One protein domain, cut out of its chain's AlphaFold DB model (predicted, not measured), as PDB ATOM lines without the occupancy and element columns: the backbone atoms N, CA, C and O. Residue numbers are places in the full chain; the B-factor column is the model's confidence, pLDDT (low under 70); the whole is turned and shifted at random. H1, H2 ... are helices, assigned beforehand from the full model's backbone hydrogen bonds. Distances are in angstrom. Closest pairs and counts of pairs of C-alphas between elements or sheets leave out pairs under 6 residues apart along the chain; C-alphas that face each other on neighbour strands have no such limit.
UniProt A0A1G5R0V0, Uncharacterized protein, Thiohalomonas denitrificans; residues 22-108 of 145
ATOM      1  N   ASP A  22     173.714  14.579  -9.560       74.81
ATOM      2  CA  ASP A  22     173.768  15.856 -10.291       74.81
ATOM      3  C   ASP A  22     173.438  15.751 -11.784       74.81
ATOM      4  O   ASP A  22     172.814  16.649 -12.350       74.81
ATOM      5  N   TYR A  23     173.786  14.632 -12.428       74.44
ATOM      6  CA  TYR A  23     173.491  14.414 -13.845       74.44
ATOM      7  C   TYR A  23     171.980  14.412 -14.152       74.44
ATOM      8  O   TYR A  23     171.592  14.651 -15.293       74.44
ATOM      9  N   TRP A  24     171.102  14.212 -13.157       82.19
ATOM     10  CA  TRP A  24     169.650  14.368 -13.320       82.19
ATOM     11  C   TRP A  24     169.226  15.781 -13.690       82.19
ATOM     12  O   TRP A  24     168.163  15.975 -14.285       82.19
ATOM     13  N   ASN A  25     170.055  16.772 -13.367       84.50
ATOM     14  CA  ASN A  25     169.786  18.149 -13.733       84.50
ATOM     15  C   ASN A  25     169.678  18.326 -15.255       84.50
ATOM     16  O   ASN A  25     168.827  19.087 -15.703       84.50
ATOM     17  N   GLU A  26     170.442  17.566 -16.048       87.00
ATOM     18  CA  GLU A  26     170.344  17.592 -17.515       87.00
ATOM     19  C   GLU A  26     168.927  17.245 -17.991       87.00
ATOM     20  O   GLU A  26     168.352  17.942 -18.826       87.00
ATOM     21  N   PHE A  27     168.323  16.200 -17.415       88.25
ATOM     22  CA  PHE A  27     166.947  15.822 -17.728       88.25
ATOM     23  C   PHE A  27     165.947  16.893 -17.293       88.25
ATOM     24  O   PHE A  27     165.012  17.207 -18.030       88.25
ATOM     25  N   PHE A  28     166.131  17.468 -16.106       89.62
ATOM     26  CA  PHE A  28     165.230  18.503 -15.623       89.62
ATOM     27  C   PHE A  28     165.259  19.749 -16.508       89.62
ATOM     28  O   PHE A  28     164.184  20.225 -16.875       89.62
ATOM     29  N   VAL A  29     166.449  20.209 -16.898       91.00
ATOM     30  CA  VAL A  29     166.644  21.315 -17.848       91.00
ATOM     31  C   VAL A  29     166.032  20.971 -19.205       91.00
ATOM     32  O   VAL A  29     165.241  21.742 -19.743       91.00
ATOM     33  N   PHE A  30     166.299  19.772 -19.729       90.31
ATOM     34  CA  PHE A  30     165.692  19.297 -20.974       90.31
ATOM     35  C   PHE A  30     164.154  19.346 -20.922       90.31
ATOM     36  O   PHE A  30     163.509  19.841 -21.852       90.31
ATOM     37  N   SER A  31     163.564  18.886 -19.815       88.50
ATOM     38  CA  SER A  31     162.112  18.841 -19.625       88.50
ATOM     39  C   SER A  31     161.454  20.217 -19.486       88.50
ATOM     40  O   SER A  31     160.310  20.380 -19.917       88.50
ATOM     41  N   SER A  32     162.153  21.205 -18.912       86.50
ATOM     42  CA  SER A  32     161.624  22.560 -18.715       86.50
ATOM     43  C   SER A  32     161.834  23.457 -19.928       86.50
ATOM     44  O   SER A  32     160.897  24.134 -20.354       86.50
ATOM     45  N   ASP A  33     163.033  23.441 -20.503       80.44
ATOM     46  CA  ASP A  33     163.476  24.476 -21.442       80.44
ATOM     47  C   ASP A  33     163.081  24.135 -22.883       80.44
ATOM     48  O   ASP A  33     162.956  25.012 -23.736       80.44
ATOM     49  N   THR A  34     162.819  22.852 -23.165       76.94
ATOM     50  CA  THR A  34     162.529  22.367 -24.522       76.94
ATOM     51  C   THR A  34     161.280  21.506 -24.576       76.94
ATOM     52  O   THR A  34     161.294  20.347 -24.994       76.94
ATOM     53  N   ARG A  35     160.138  22.103 -24.213       78.12
ATOM     54  CA  ARG A  35     158.839  21.411 -24.179       78.12
ATOM     55  C   ARG A  35     158.508  20.678 -25.489       78.12
ATOM     56  O   ARG A  35     157.912  19.610 -25.446       78.12
ATOM     57  N   GLY A  36     158.925  21.210 -26.641       87.00
ATOM     58  CA  GLY A  36     158.753  20.559 -27.944       87.00
ATOM     59  C   GLY A  36     159.549  19.256 -28.090       87.00
ATOM     60  O   GLY A  36     158.957  18.210 -28.354       87.00
ATOM     61  N   LEU A  37     160.872  19.305 -27.883       89.44
ATOM     62  CA  LEU A  37     161.740  18.125 -27.974       89.44
ATOM     63  C   LEU A  37     161.372  17.082 -26.924       89.44
ATOM     64  O   LEU A  37     161.244  15.907 -27.264       89.44
ATOM     65  N   HIS A  38     161.119  17.527 -25.691       91.69
ATOM     66  CA  HIS A  38     160.678  16.665 -24.604       91.69
ATOM     67  C   HIS A  38     159.390  15.917 -24.957       91.69
ATOM     68  O   HIS A  38     159.330  14.708 -24.775       91.69
ATOM     69  N   LEU A  39     158.361  16.595 -25.484       91.56
ATOM     70  CA  LEU A  39     157.095  15.942 -25.848       91.56
ATOM     71  C   LEU A  39     157.251  14.953 -27.009       91.56
ATOM     72  O   LEU A  39     156.586  13.915 -27.029       91.56
ATOM     73  N   ILE A  40     158.109  15.270 -27.983       92.81
ATOM     74  CA  ILE A  40     158.386  14.383 -29.118       92.81
ATOM     75  C   ILE A  40     159.065  13.100 -28.630       92.81
ATOM     76  O   ILE A  40     158.613  12.005 -28.977       92.81
ATOM     77  N   SER A  41     160.108  13.222 -27.804       93.62
ATOM     78  CA  SER A  41     160.795  12.058 -27.246       93.62
ATOM     79  C   SER A  41     159.929  11.289 -26.256       93.62
ATOM     80  O   SER A  41     159.917  10.062 -26.304       93.62
ATOM     81  N   GLU A  42     159.126  11.975 -25.439       94.19
ATOM     82  CA  GLU A  42     158.189  11.338 -24.510       94.19
ATOM     83  C   GLU A  42     157.196  10.450 -25.258       94.19
ATOM     84  O   GLU A  42     157.001   9.291 -24.900       94.19
ATOM     85  N   ARG A  43     156.595  10.968 -26.336       94.69
ATOM     86  CA  ARG A  43     155.646  10.202 -27.150       94.69
ATOM     87  C   ARG A  43     156.305   8.976 -27.774       94.69
ATOM     88  O   ARG A  43     155.683   7.922 -27.824       94.69
ATOM     89  N   ALA A  44     157.536   9.110 -28.261       95.12
ATOM     90  CA  ALA A  44     158.266   7.992 -28.843       95.12
ATOM     91  C   ALA A  44     158.588   6.918 -27.789       95.12
ATOM     92  O   ALA A  44     158.325   5.743 -28.028       95.12
ATOM     93  N   LEU A  45     159.051   7.322 -26.602       93.12
ATOM     94  CA  LEU A  45     159.331   6.411 -25.489       93.12
ATOM     95  C   LEU A  45     158.066   5.713 -24.980       93.12
ATOM     96  O   LEU A  45     158.093   4.507 -24.762       93.12
ATOM     97  N   ARG A  46     156.938   6.428 -24.859       92.88
ATOM     98  CA  ARG A  46     155.647   5.822 -24.487       92.88
ATOM     99  C   ARG A  46     155.216   4.729 -25.461       92.88
ATOM    100  O   ARG A  46     154.728   3.703 -25.017       92.88
ATOM    101  N   ARG A  47     155.469   4.885 -26.764       93.81
ATOM    102  CA  ARG A  47     155.179   3.816 -27.734       93.81
ATOM    103  C   ARG A  47     156.039   2.575 -27.523       93.81
ATOM    104  O   ARG A  47     155.521   1.478 -27.684       93.81
ATOM    105  N   GLU A  48     157.316   2.724 -27.169       90.12
ATOM    106  CA  GLU A  48     158.162   1.566 -26.838       90.12
ATOM    107  C   GLU A  48     157.687   0.879 -25.549       90.12
ATOM    108  O   GLU A  48     157.645  -0.348 -25.492       90.12
ATOM    109  N   ILE A  49     157.270   1.659 -24.544       86.38
ATOM    110  CA  ILE A  49     156.645   1.163 -23.307       86.38
ATOM    111  C   ILE A  49     155.369   0.372 -23.641       86.38
ATOM    112  O   ILE A  49     155.245  -0.784 -23.246       86.38
ATOM    113  N   ASP A  50     154.450   0.950 -24.416       88.62
ATOM    114  CA  ASP A  50     153.186   0.308 -24.799       88.62
ATOM    115  C   ASP A  50     153.419  -0.957 -25.641       88.62
ATOM    116  O   ASP A  50     152.778  -1.989 -25.426       88.62
ATOM    117  N   ALA A  51     154.378  -0.909 -26.571       87.31
ATOM    118  CA  ALA A  51     154.764  -2.065 -27.371       87.31
ATOM    119  C   ALA A  51     155.308  -3.190 -26.483       87.31
ATOM    120  O   ALA A  51     154.870  -4.332 -26.628       87.31
ATOM    121  N   ALA A  52     156.185  -2.868 -25.528       81.19
ATOM    122  CA  ALA A  52     156.693  -3.826 -24.552       81.19
ATOM    123  C   ALA A  52     155.560  -4.447 -23.722       81.19
ATOM    124  O   ALA A  52     155.530  -5.666 -23.561       81.19
ATOM    125  N   LYS A  53     154.588  -3.645 -23.265       78.06
ATOM    126  CA  LYS A  53     153.408  -4.132 -22.524       78.06
ATOM    127  C   LYS A  53     152.535  -5.091 -23.340       78.06
ATOM    128  O   LYS A  53     151.897  -5.965 -22.766       78.06
ATOM    129  N   SER A  54     152.498  -4.933 -24.663       83.62
ATOM    130  CA  SER A  54     151.672  -5.760 -25.555       83.62
ATOM    131  C   SER A  54     152.283  -7.118 -25.929       83.62
ATOM    132  O   SER A  54     151.631  -7.920 -26.600       83.62
ATOM    133  N   MET A  55     153.532  -7.386 -25.536       73.81
ATOM    134  CA  MET A  55     154.200  -8.654 -25.829       73.81
ATOM    135  C   MET A  55     153.628  -9.792 -24.974       73.81
ATOM    136  O   MET A  55     153.284  -9.588 -23.815       73.81
ATOM    137  N   ASP A  56     153.624 -11.019 -25.507       70.00
ATOM    138  CA  ASP A  56     153.236 -12.234 -24.760       70.00
ATOM    139  C   ASP A  56     154.054 -12.409 -23.465       70.00
ATOM    140  O   ASP A  56     153.563 -12.862 -22.435       70.00
ATOM    141  N   ARG A  57     155.318 -11.970 -23.508       64.00
ATOM    142  CA  ARG A  57     156.186 -11.800 -22.341       64.00
ATOM    143  C   ARG A  57     156.685 -10.359 -22.316       64.00
ATOM    144  O   ARG A  57     157.644 -10.065 -23.037       64.00
ATOM    145  N   PRO A  58     156.046  -9.459 -21.548       68.25
ATOM    146  CA  PRO A  58     156.429  -8.057 -21.549       68.25
ATOM    147  C   PRO A  58     157.863  -7.851 -21.076       68.25
ATOM    148  O   PRO A  58     158.277  -8.339 -20.024       68.25
ATOM    149  N   TYR A  59     158.632  -7.131 -21.885       68.31
ATOM    150  CA  TYR A  59     160.038  -6.848 -21.639       68.31
ATOM    151  C   TYR A  59     160.438  -5.551 -22.337       68.31
ATOM    152  O   TYR A  59     160.089  -5.327 -23.495       68.31
ATOM    153  N   LEU A  60     161.209  -4.718 -21.640       74.56
ATOM    154  CA  LEU A  60     161.711  -3.448 -22.151       74.56
ATOM    155  C   LEU A  60     163.219  -3.331 -21.903       74.56
ATOM    156  O   LEU A  60     163.679  -2.964 -20.823       74.56
ATOM    157  N   ASP A  61     164.003  -3.597 -22.941       76.69
ATOM    158  CA  ASP A  61     165.418  -3.244 -22.952       76.69
ATOM    159  C   ASP A  61     165.549  -1.727 -23.138       76.69
ATOM    160  O   ASP A  61     165.323  -1.198 -24.229       76.69
ATOM    161  N   ALA A  62     165.915  -1.020 -22.065       75.44
ATOM    162  CA  ALA A  62     166.048   0.432 -22.079       75.44
ATOM    163  C   ALA A  62     167.058   0.920 -23.130       75.44
ATOM    164  O   ALA A  62     166.809   1.923 -23.800       75.44
ATOM    165  N   GLN A  63     168.175   0.212 -23.320       77.94
ATOM    166  CA  GLN A  63     169.187   0.601 -24.299       77.94
ATOM    167  C   GLN A  63     168.656   0.431 -25.724       77.94
ATOM    168  O   GLN A  63     168.822   1.328 -26.555       77.94
ATOM    169  N   GLN A  64     167.979  -0.685 -26.014       83.50
ATOM    170  CA  GLN A  64     167.366  -0.886 -27.330       83.50
ATOM    171  C   GLN A  64     166.243   0.115 -27.599       83.50
ATOM    172  O   GLN A  64     166.203   0.683 -28.690       83.50
ATOM    173  N   ALA A  65     165.372   0.369 -26.620       85.75
ATOM    174  CA  ALA A  65     164.283   1.334 -26.746       85.75
ATOM    175  C   ALA A  65     164.822   2.744 -27.044       85.75
ATOM    176  O   ALA A  65     164.400   3.379 -28.011       85.75
ATOM    177  N   ILE A  66     165.825   3.206 -26.287       87.69
ATOM    178  CA  ILE A  66     166.463   4.514 -26.511       87.69
ATOM    179  C   ILE A  66     167.106   4.581 -27.899       87.69
ATOM    180  O   ILE A  66     166.904   5.561 -28.616       87.69
ATOM    181  N   ASN A  67     167.836   3.541 -28.315       87.12
ATOM    182  CA  ASN A  67     168.478   3.511 -29.631       87.12
ATOM    183  C   ASN A  67     167.456   3.556 -30.779       87.12
ATOM    184  O   ASN A  67     167.667   4.272 -31.764       87.12
ATOM    185  N   ARG A  68     166.333   2.834 -30.654       92.25
ATOM    186  CA  ARG A  68     165.232   2.883 -31.631       92.25
ATOM    187  C   ARG A  68     164.609   4.271 -31.694       92.25
ATOM    188  O   ARG A  68     164.466   4.808 -32.791       92.25
ATOM    189  N   VAL A  69     164.324   4.881 -30.542       93.25
ATOM    190  CA  VAL A  69     163.783   6.246 -30.465       93.25
ATOM    191  C   VAL A  69     164.746   7.254 -31.094       93.25
ATOM    192  O   VAL A  69     164.330   8.050 -31.931       93.25
ATOM    193  N   LEU A  70     166.039   7.207 -30.767       91.31
ATOM    194  CA  LEU A  70     167.039   8.100 -31.362       91.31
ATOM    195  C   LEU A  70     167.135   7.933 -32.880       91.31
ATOM    196  O   LEU A  70     167.209   8.930 -33.600       91.31
ATOM    197  N   THR A  71     167.083   6.692 -33.367       91.31
ATOM    198  CA  THR A  71     167.089   6.390 -34.805       91.31
ATOM    199  C   THR A  71     165.840   6.949 -35.488       91.31
ATOM    200  O   THR A  71     165.940   7.634 -36.507       91.31
ATOM    201  N   GLU A  72     164.659   6.721 -34.909       91.56
ATOM    202  CA  GLU A  72     163.388   7.213 -35.447       91.56
ATOM    203  C   GLU A  72     163.351   8.748 -35.493       91.56
ATOM    204  O   GLU A  72     163.022   9.345 -36.523       91.56
ATOM    205  N   LEU A  73     163.697   9.400 -34.383       91.06
ATOM    206  CA  LEU A  73     163.643  10.855 -34.258       91.06
ATOM    207  C   LEU A  73     164.727  11.552 -35.083       91.06
ATOM    208  O   LEU A  73     164.487  12.636 -35.624       91.06
ATOM    209  N   GLY A  74     165.898  10.926 -35.215       85.62
ATOM    210  CA  GLY A  74     166.959  11.379 -36.109       85.62
ATOM    211  C   GLY A  74     166.496  11.414 -37.565       85.62
ATOM    212  O   GLY A  74     166.720  12.412 -38.246       85.62
ATOM    213  N   ALA A  75     165.776  10.380 -38.011       84.25
ATOM    214  CA  ALA A  75     165.264  10.295 -39.378       84.25
ATOM    215  C   ALA A  75     164.083  11.244 -39.659       84.25
ATOM    216  O   ALA A  75     163.966  11.760 -40.768       84.25
ATOM    217  N   LYS A  76     163.191  11.467 -38.682       79.69
ATOM    218  CA  LYS A  76     161.909  12.167 -38.912       79.69
ATOM    219  C   LYS A  76     161.871  13.633 -38.474       79.69
ATOM    220  O   LYS A  76     161.050  14.387 -38.989       79.69
ATOM    221  N   HIS A  77     162.691  14.040 -37.504       74.69
ATOM    222  CA  HIS A  77     162.438  15.276 -36.750       74.69
ATOM    223  C   HIS A  77     163.639  16.218 -36.609       74.69
ATOM    224  O   HIS A  77     163.536  17.205 -35.887       74.69
ATOM    225  N   ASN A  78     164.777  15.947 -37.264       84.25
ATOM    226  CA  ASN A  78     166.032  16.684 -37.033       84.25
ATOM    227  C   ASN A  78     166.427  16.745 -35.544       84.25
ATOM    228  O   ASN A  78     167.160  17.644 -35.127       84.25
ATOM    229  N   PHE A  79     165.948  15.786 -34.743       88.38
ATOM    230  CA  PHE A  79     166.059  15.804 -33.286       88.38
ATOM    231  C   PHE A  79     167.513  15.926 -32.838       88.38
ATOM    232  O   PHE A  79     167.828  16.729 -31.971       88.38
ATOM    233  N   GLN A  80     168.413  15.186 -33.490       86.56
ATOM    234  CA  GLN A  80     169.845  15.242 -33.214       86.56
ATOM    235  C   GLN A  80     170.406  16.657 -33.333       86.56
ATOM    236  O   GLN A  80     171.105  17.109 -32.434       86.56
ATOM    237  N   ARG A  81     170.087  17.354 -34.426       89.50
ATOM    238  CA  ARG A  81     170.589  18.703 -34.670       89.50
ATOM    239  C   ARG A  81     170.032  19.682 -33.641       89.50
ATOM    240  O   ARG A  81     170.808  20.382 -33.008       89.50
ATOM    241  N   GLN A  82     168.714  19.688 -33.446       90.06
ATOM    242  CA  GLN A  82     168.053  20.612 -32.519       90.06
ATOM    243  C   GLN A  82     168.511  20.399 -31.076       90.06
ATOM    244  O   GLN A  82     168.801  21.361 -30.372       90.06
ATOM    245  N   PHE A  83     168.632  19.138 -30.656       91.44
ATOM    246  CA  PHE A  83     169.135  18.808 -29.332       91.44
ATOM    247  C   PHE A  83     170.582  19.275 -29.165       91.44
ATOM    248  O   PHE A  83     170.890  19.908 -28.166       91.44
ATOM    249  N   SER A  84     171.471  19.003 -30.127       90.88
ATOM    250  CA  SER A  84     172.876  19.423 -30.031       90.88
ATOM    251  C   SER A  84     173.066  20.941 -30.105       90.88
ATOM    252  O   SER A  84     173.985  21.454 -29.478       90.88
ATOM    253  N   GLU A  85     172.216  21.662 -30.841       91.44
ATOM    254  CA  GLU A  85     172.231  23.132 -30.882       91.44
ATOM    255  C   GLU A  85     171.787  23.746 -29.544       91.44
ATOM    256  O   GLU A  85     172.334  24.764 -29.129       91.44
ATOM    257  N   GLN A  86     170.815  23.132 -28.864       90.06
ATOM    258  CA  GLN A  86     170.282  23.634 -27.589       90.06
ATOM    259  C   GLN A  86     171.080  23.155 -26.372       90.06
ATOM    260  O   GLN A  86     171.219  23.893 -25.400       90.06
ATOM    261  N   PHE A  87     171.622  21.939 -26.429       91.69
ATOM    262  CA  PHE A  87     172.315  21.280 -25.327       91.69
ATOM    263  C   PHE A  87     173.621  20.624 -25.804       91.69
ATOM    264  O   PHE A  87     173.731  19.393 -25.831       91.69
ATOM    265  N   PRO A  88     174.635  21.419 -26.188       90.44
ATOM    266  CA  PRO A  88     175.885  20.895 -26.739       90.44
ATOM    267  C   PRO A  88     176.662  20.010 -25.753       90.44
ATOM    268  O   PRO A  88     177.418  19.139 -26.176       90.44
ATOM    269  N   GLU A  89     176.462  20.210 -24.450       90.94
ATOM    270  CA  GLU A  89     177.157  19.472 -23.390       90.94
ATOM    271  C   GLU A  89     176.377  18.249 -22.884       90.94
ATOM    272  O   GLU A  89     176.935  17.417 -22.169       90.94
ATOM    273  N   PHE A  90     175.095  18.106 -23.246       89.00
ATOM    274  CA  PHE A  90     174.253  17.033 -22.712       89.00
ATOM    275  C   PHE A  90     174.384  15.759 -23.538       89.00
ATOM    276  O   PHE A  90     174.462  15.770 -24.771       89.00
ATOM    277  N   ARG A  91     174.311  14.618 -22.849       85.56
ATOM    278  CA  ARG A  91     174.302  13.303 -23.496       85.56
ATOM    279  C   ARG A  91     172.864  12.869 -23.749       85.56
ATOM    280  O   ARG A  91     172.124  12.561 -22.818       85.56
ATOM    281  N   ARG A  92     172.469  12.811 -25.020       87.12
ATOM    282  CA  ARG A  92     171.099  12.480 -25.452       87.12
ATOM    283  C   ARG A  92     170.615  11.149 -24.899       87.12
ATOM    284  O   ARG A  92     169.517  11.067 -24.367       87.12
ATOM    285  N   GLU A  93     171.448  10.124 -24.991       84.69
ATOM    286  CA  GLU A  93     171.169   8.777 -24.497       84.69
ATOM    287  C   GLU A  93     170.903   8.796 -22.988       84.69
ATOM    288  O   GLU A  93     170.004   8.121 -22.495       84.69
ATOM    289  N   GLN A  94     171.663   9.616 -22.257       82.69
ATOM    290  CA  GLN A  94     171.530   9.777 -20.815       82.69
ATOM    291  C   GLN A  94     170.217  10.482 -20.459       82.69
ATOM    292  O   GLN A  94     169.457   9.983 -19.630       82.69
ATOM    293  N   VAL A  95     169.927  11.606 -21.119       88.44
ATOM    294  CA  VAL A  95     168.693  12.385 -20.925       88.44
ATOM    295  C   VAL A  95     167.455  11.561 -21.280       88.44
ATOM    296  O   VAL A  95     166.493  11.541 -20.513       88.44
ATOM    297  N   LEU A  96     167.487  10.818 -22.390       88.88
ATOM    298  CA  LEU A  96     166.404   9.907 -22.763       88.88
ATOM    299  C   LEU A  96     166.284   8.725 -21.800       88.88
ATOM    300  O   LEU A  96     165.168   8.305 -21.513       88.88
ATOM    301  N   GLY A  97     167.392   8.223 -21.255       84.25
ATOM    302  CA  GLY A  97     167.367   7.202 -20.209       84.25
ATOM    303  C   GLY A  97     166.672   7.678 -18.936       84.25
ATOM    304  O   GLY A  97     165.852   6.955 -18.377       84.25
ATOM    305  N   MET A  98     166.928   8.915 -18.513       84.88
ATOM    306  CA  MET A  98     166.234   9.532 -17.375       84.88
ATOM    307  C   MET A  98     164.753   9.792 -17.663       84.88
ATOM    308  O   MET A  98     163.902   9.559 -16.804       84.88
ATOM    309  N   GLN A  99     164.427  10.235 -18.880       88.62
ATOM    310  CA  GLN A  99     163.041  10.416 -19.305       88.62
ATOM    311  C   GLN A  99     162.289   9.081 -19.334       88.62
ATOM    312  O   GLN A  99     161.168   9.003 -18.836       88.62
ATOM    313  N   LEU A 100     162.913   8.024 -19.862       85.94
ATOM    314  CA  LEU A 100     162.358   6.675 -19.861       85.94
ATOM    315  C   LEU A 100     162.131   6.180 -18.434       85.94
ATOM    316  O   LEU A 100     161.041   5.711 -18.121       85.94
ATOM    317  N   TYR A 101     163.122   6.356 -17.558       79.25
ATOM    318  CA  TYR A 101     163.008   6.003 -16.147       79.25
ATOM    319  C   TYR A 101     161.808   6.689 -15.491       79.25
ATOM    320  O   TYR A 101     160.986   6.020 -14.880       79.25
ATOM    321  N   ARG A 102     161.660   8.008 -15.679       83.00
ATOM    322  CA  ARG A 102     160.513   8.768 -15.164       83.00
ATOM    323  C   ARG A 102     159.174   8.206 -15.633       83.00
ATOM    324  O   ARG A 102     158.220   8.183 -14.863       83.00
ATOM    325  N   LEU A 103     159.076   7.851 -16.912       84.25
ATOM    326  CA  LEU A 103     157.838   7.335 -17.493       84.25
ATOM    327  C   LEU A 103     157.469   5.977 -16.902       84.25
ATOM    328  O   LEU A 103     156.315   5.766 -16.557       84.25
ATOM    329  N   VAL A 104     158.463   5.107 -16.764       77.06
ATOM    330  CA  VAL A 104     158.346   3.756 -16.209       77.06
ATOM    331  C   VAL A 104     158.017   3.804 -14.711       77.06
ATOM    332  O   VAL A 104     157.146   3.079 -14.254       77.06
ATOM    333  N   THR A 105     158.644   4.679 -13.921       72.19
ATOM    334  CA  THR A 105     158.353   4.759 -12.476       72.19
ATOM    335  C   THR A 105     157.065   5.500 -12.142       72.19
ATOM    336  O   THR A 105     156.497   5.255 -11.082       72.19
ATOM    337  N   GLY A 106     156.608   6.401 -13.015       70.94
ATOM    338  CA  GLY A 106     155.322   7.091 -12.883       70.94
ATOM    339  C   GLY A 106     154.123   6.305 -13.421       70.94
ATOM    340  O   GLY A 106     153.017   6.838 -13.436       70.94
ATOM    341  N   ASP A 107     154.344   5.089 -13.912       68.25
ATOM    342  CA  ASP A 107     153.317   4.187 -14.418       68.25
ATOM    343  C   ASP A 107     152.979   3.163 -13.329       68.25
ATOM    344  O   ASP A 107     153.826   2.368 -12.914       68.25
ATOM    345  N   ASP A 108     151.743   3.217 -12.834       61.75
ATOM    346  CA  ASP A 108     151.278   2.369 -11.731       61.75
ATOM    347  C   ASP A 108     151.149   0.887 -12.141       61.75
ATOM    348  O   ASP A 108     151.164  -0.004 -11.284       61.75
TER     349      ASP A 108
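This is residues 22 to 108 of the 145 residues of an uncharacterized protein of Thiohalomonas denitrificans (UniProt A0A1G5R0V0). Three helices, H2, H3 and H5, cross each other at steep angles in a triangular core. H1 crosses the first half of H5 on one side, the short H4 turns a corner from the end of H3, and the loop of residues 54 to 61 lies at the opposite end of the long axis from H4. The printed part has 87 residues, with five named helices in the order H1, H2, H3, H4, H5 and no named strand, and its class is all helix. It is compact, with a radius of gyration of the C-alphas of 12.7 A and spans of 41 by 29 by 19 A.

H1, residues 24 to 33, is close to but not clearly touching H2, residues 35 to 53; their closest C-alphas, those of Ser 31 and His 38, are 5.6 A apart. H1 touches residues 95 to 99 alone of H5, residues 92 to 105, about perpendicular at 90 degrees, and the closest C-alphas are those of Phe 27 and Val 95, 5.0 A apart. H2 touches H3, residues 62 to 77, with its residues 41 to 48 alone, at a steep tilt of 48 degrees, opposite ways; the closest C-alphas are those of Ala 44 and Val 69, 6.0 A apart. H2 touches H5 with residues 41 to 49 alone, at a steep tilt of 58 degrees, the same way; the C-alphas of Leu 45 and Leu 100 are the closest, at 6.4 A. H3 touches H5 with residues 62 to 67 alone, at a steep tilt of 62 degrees, opposite ways; the closest C-alphas, those of Ile 66 and Leu 96, are 6.6 A apart. H3 and H4, residues 79 to 86, touch only at the corner, about perpendicular at 86 degrees, with the C-alphas of Leu 73 and Phe 79 closest at 5.6 A. H1 is apart from H3 and H4. In H1, H2, H3, H4 and H5 every O i to N i+4 pair is within hydrogen-bond range.

H1, residues 24 to 33, begins at C-alpha 24, at (169.650, 14.368, -13.320), and is 14.4 A long from first to last C-alpha. H2, residues 35 to 53, is the longest at 26.2 A and begins at C-alpha 35, at (158.839, 21.411, -24.179). H3, residues 62 to 77, is 21.2 A long; H4, residues 79 to 86, is 10.6 A. H5, residues 92 to 105, is 19.8 A long and ends at C-alpha 105, at (158.353, 4.759, -12.476).

The two C-alphas farthest apart, those of Asp 56 and Glu 85, are 40.6 A apart. The printed part has no cut and no long link; H2 to H3 is short, the others tight. Mean pLDDT of the printed part is 84.7, with residues 57 to 59 and 107 to 108 under 70.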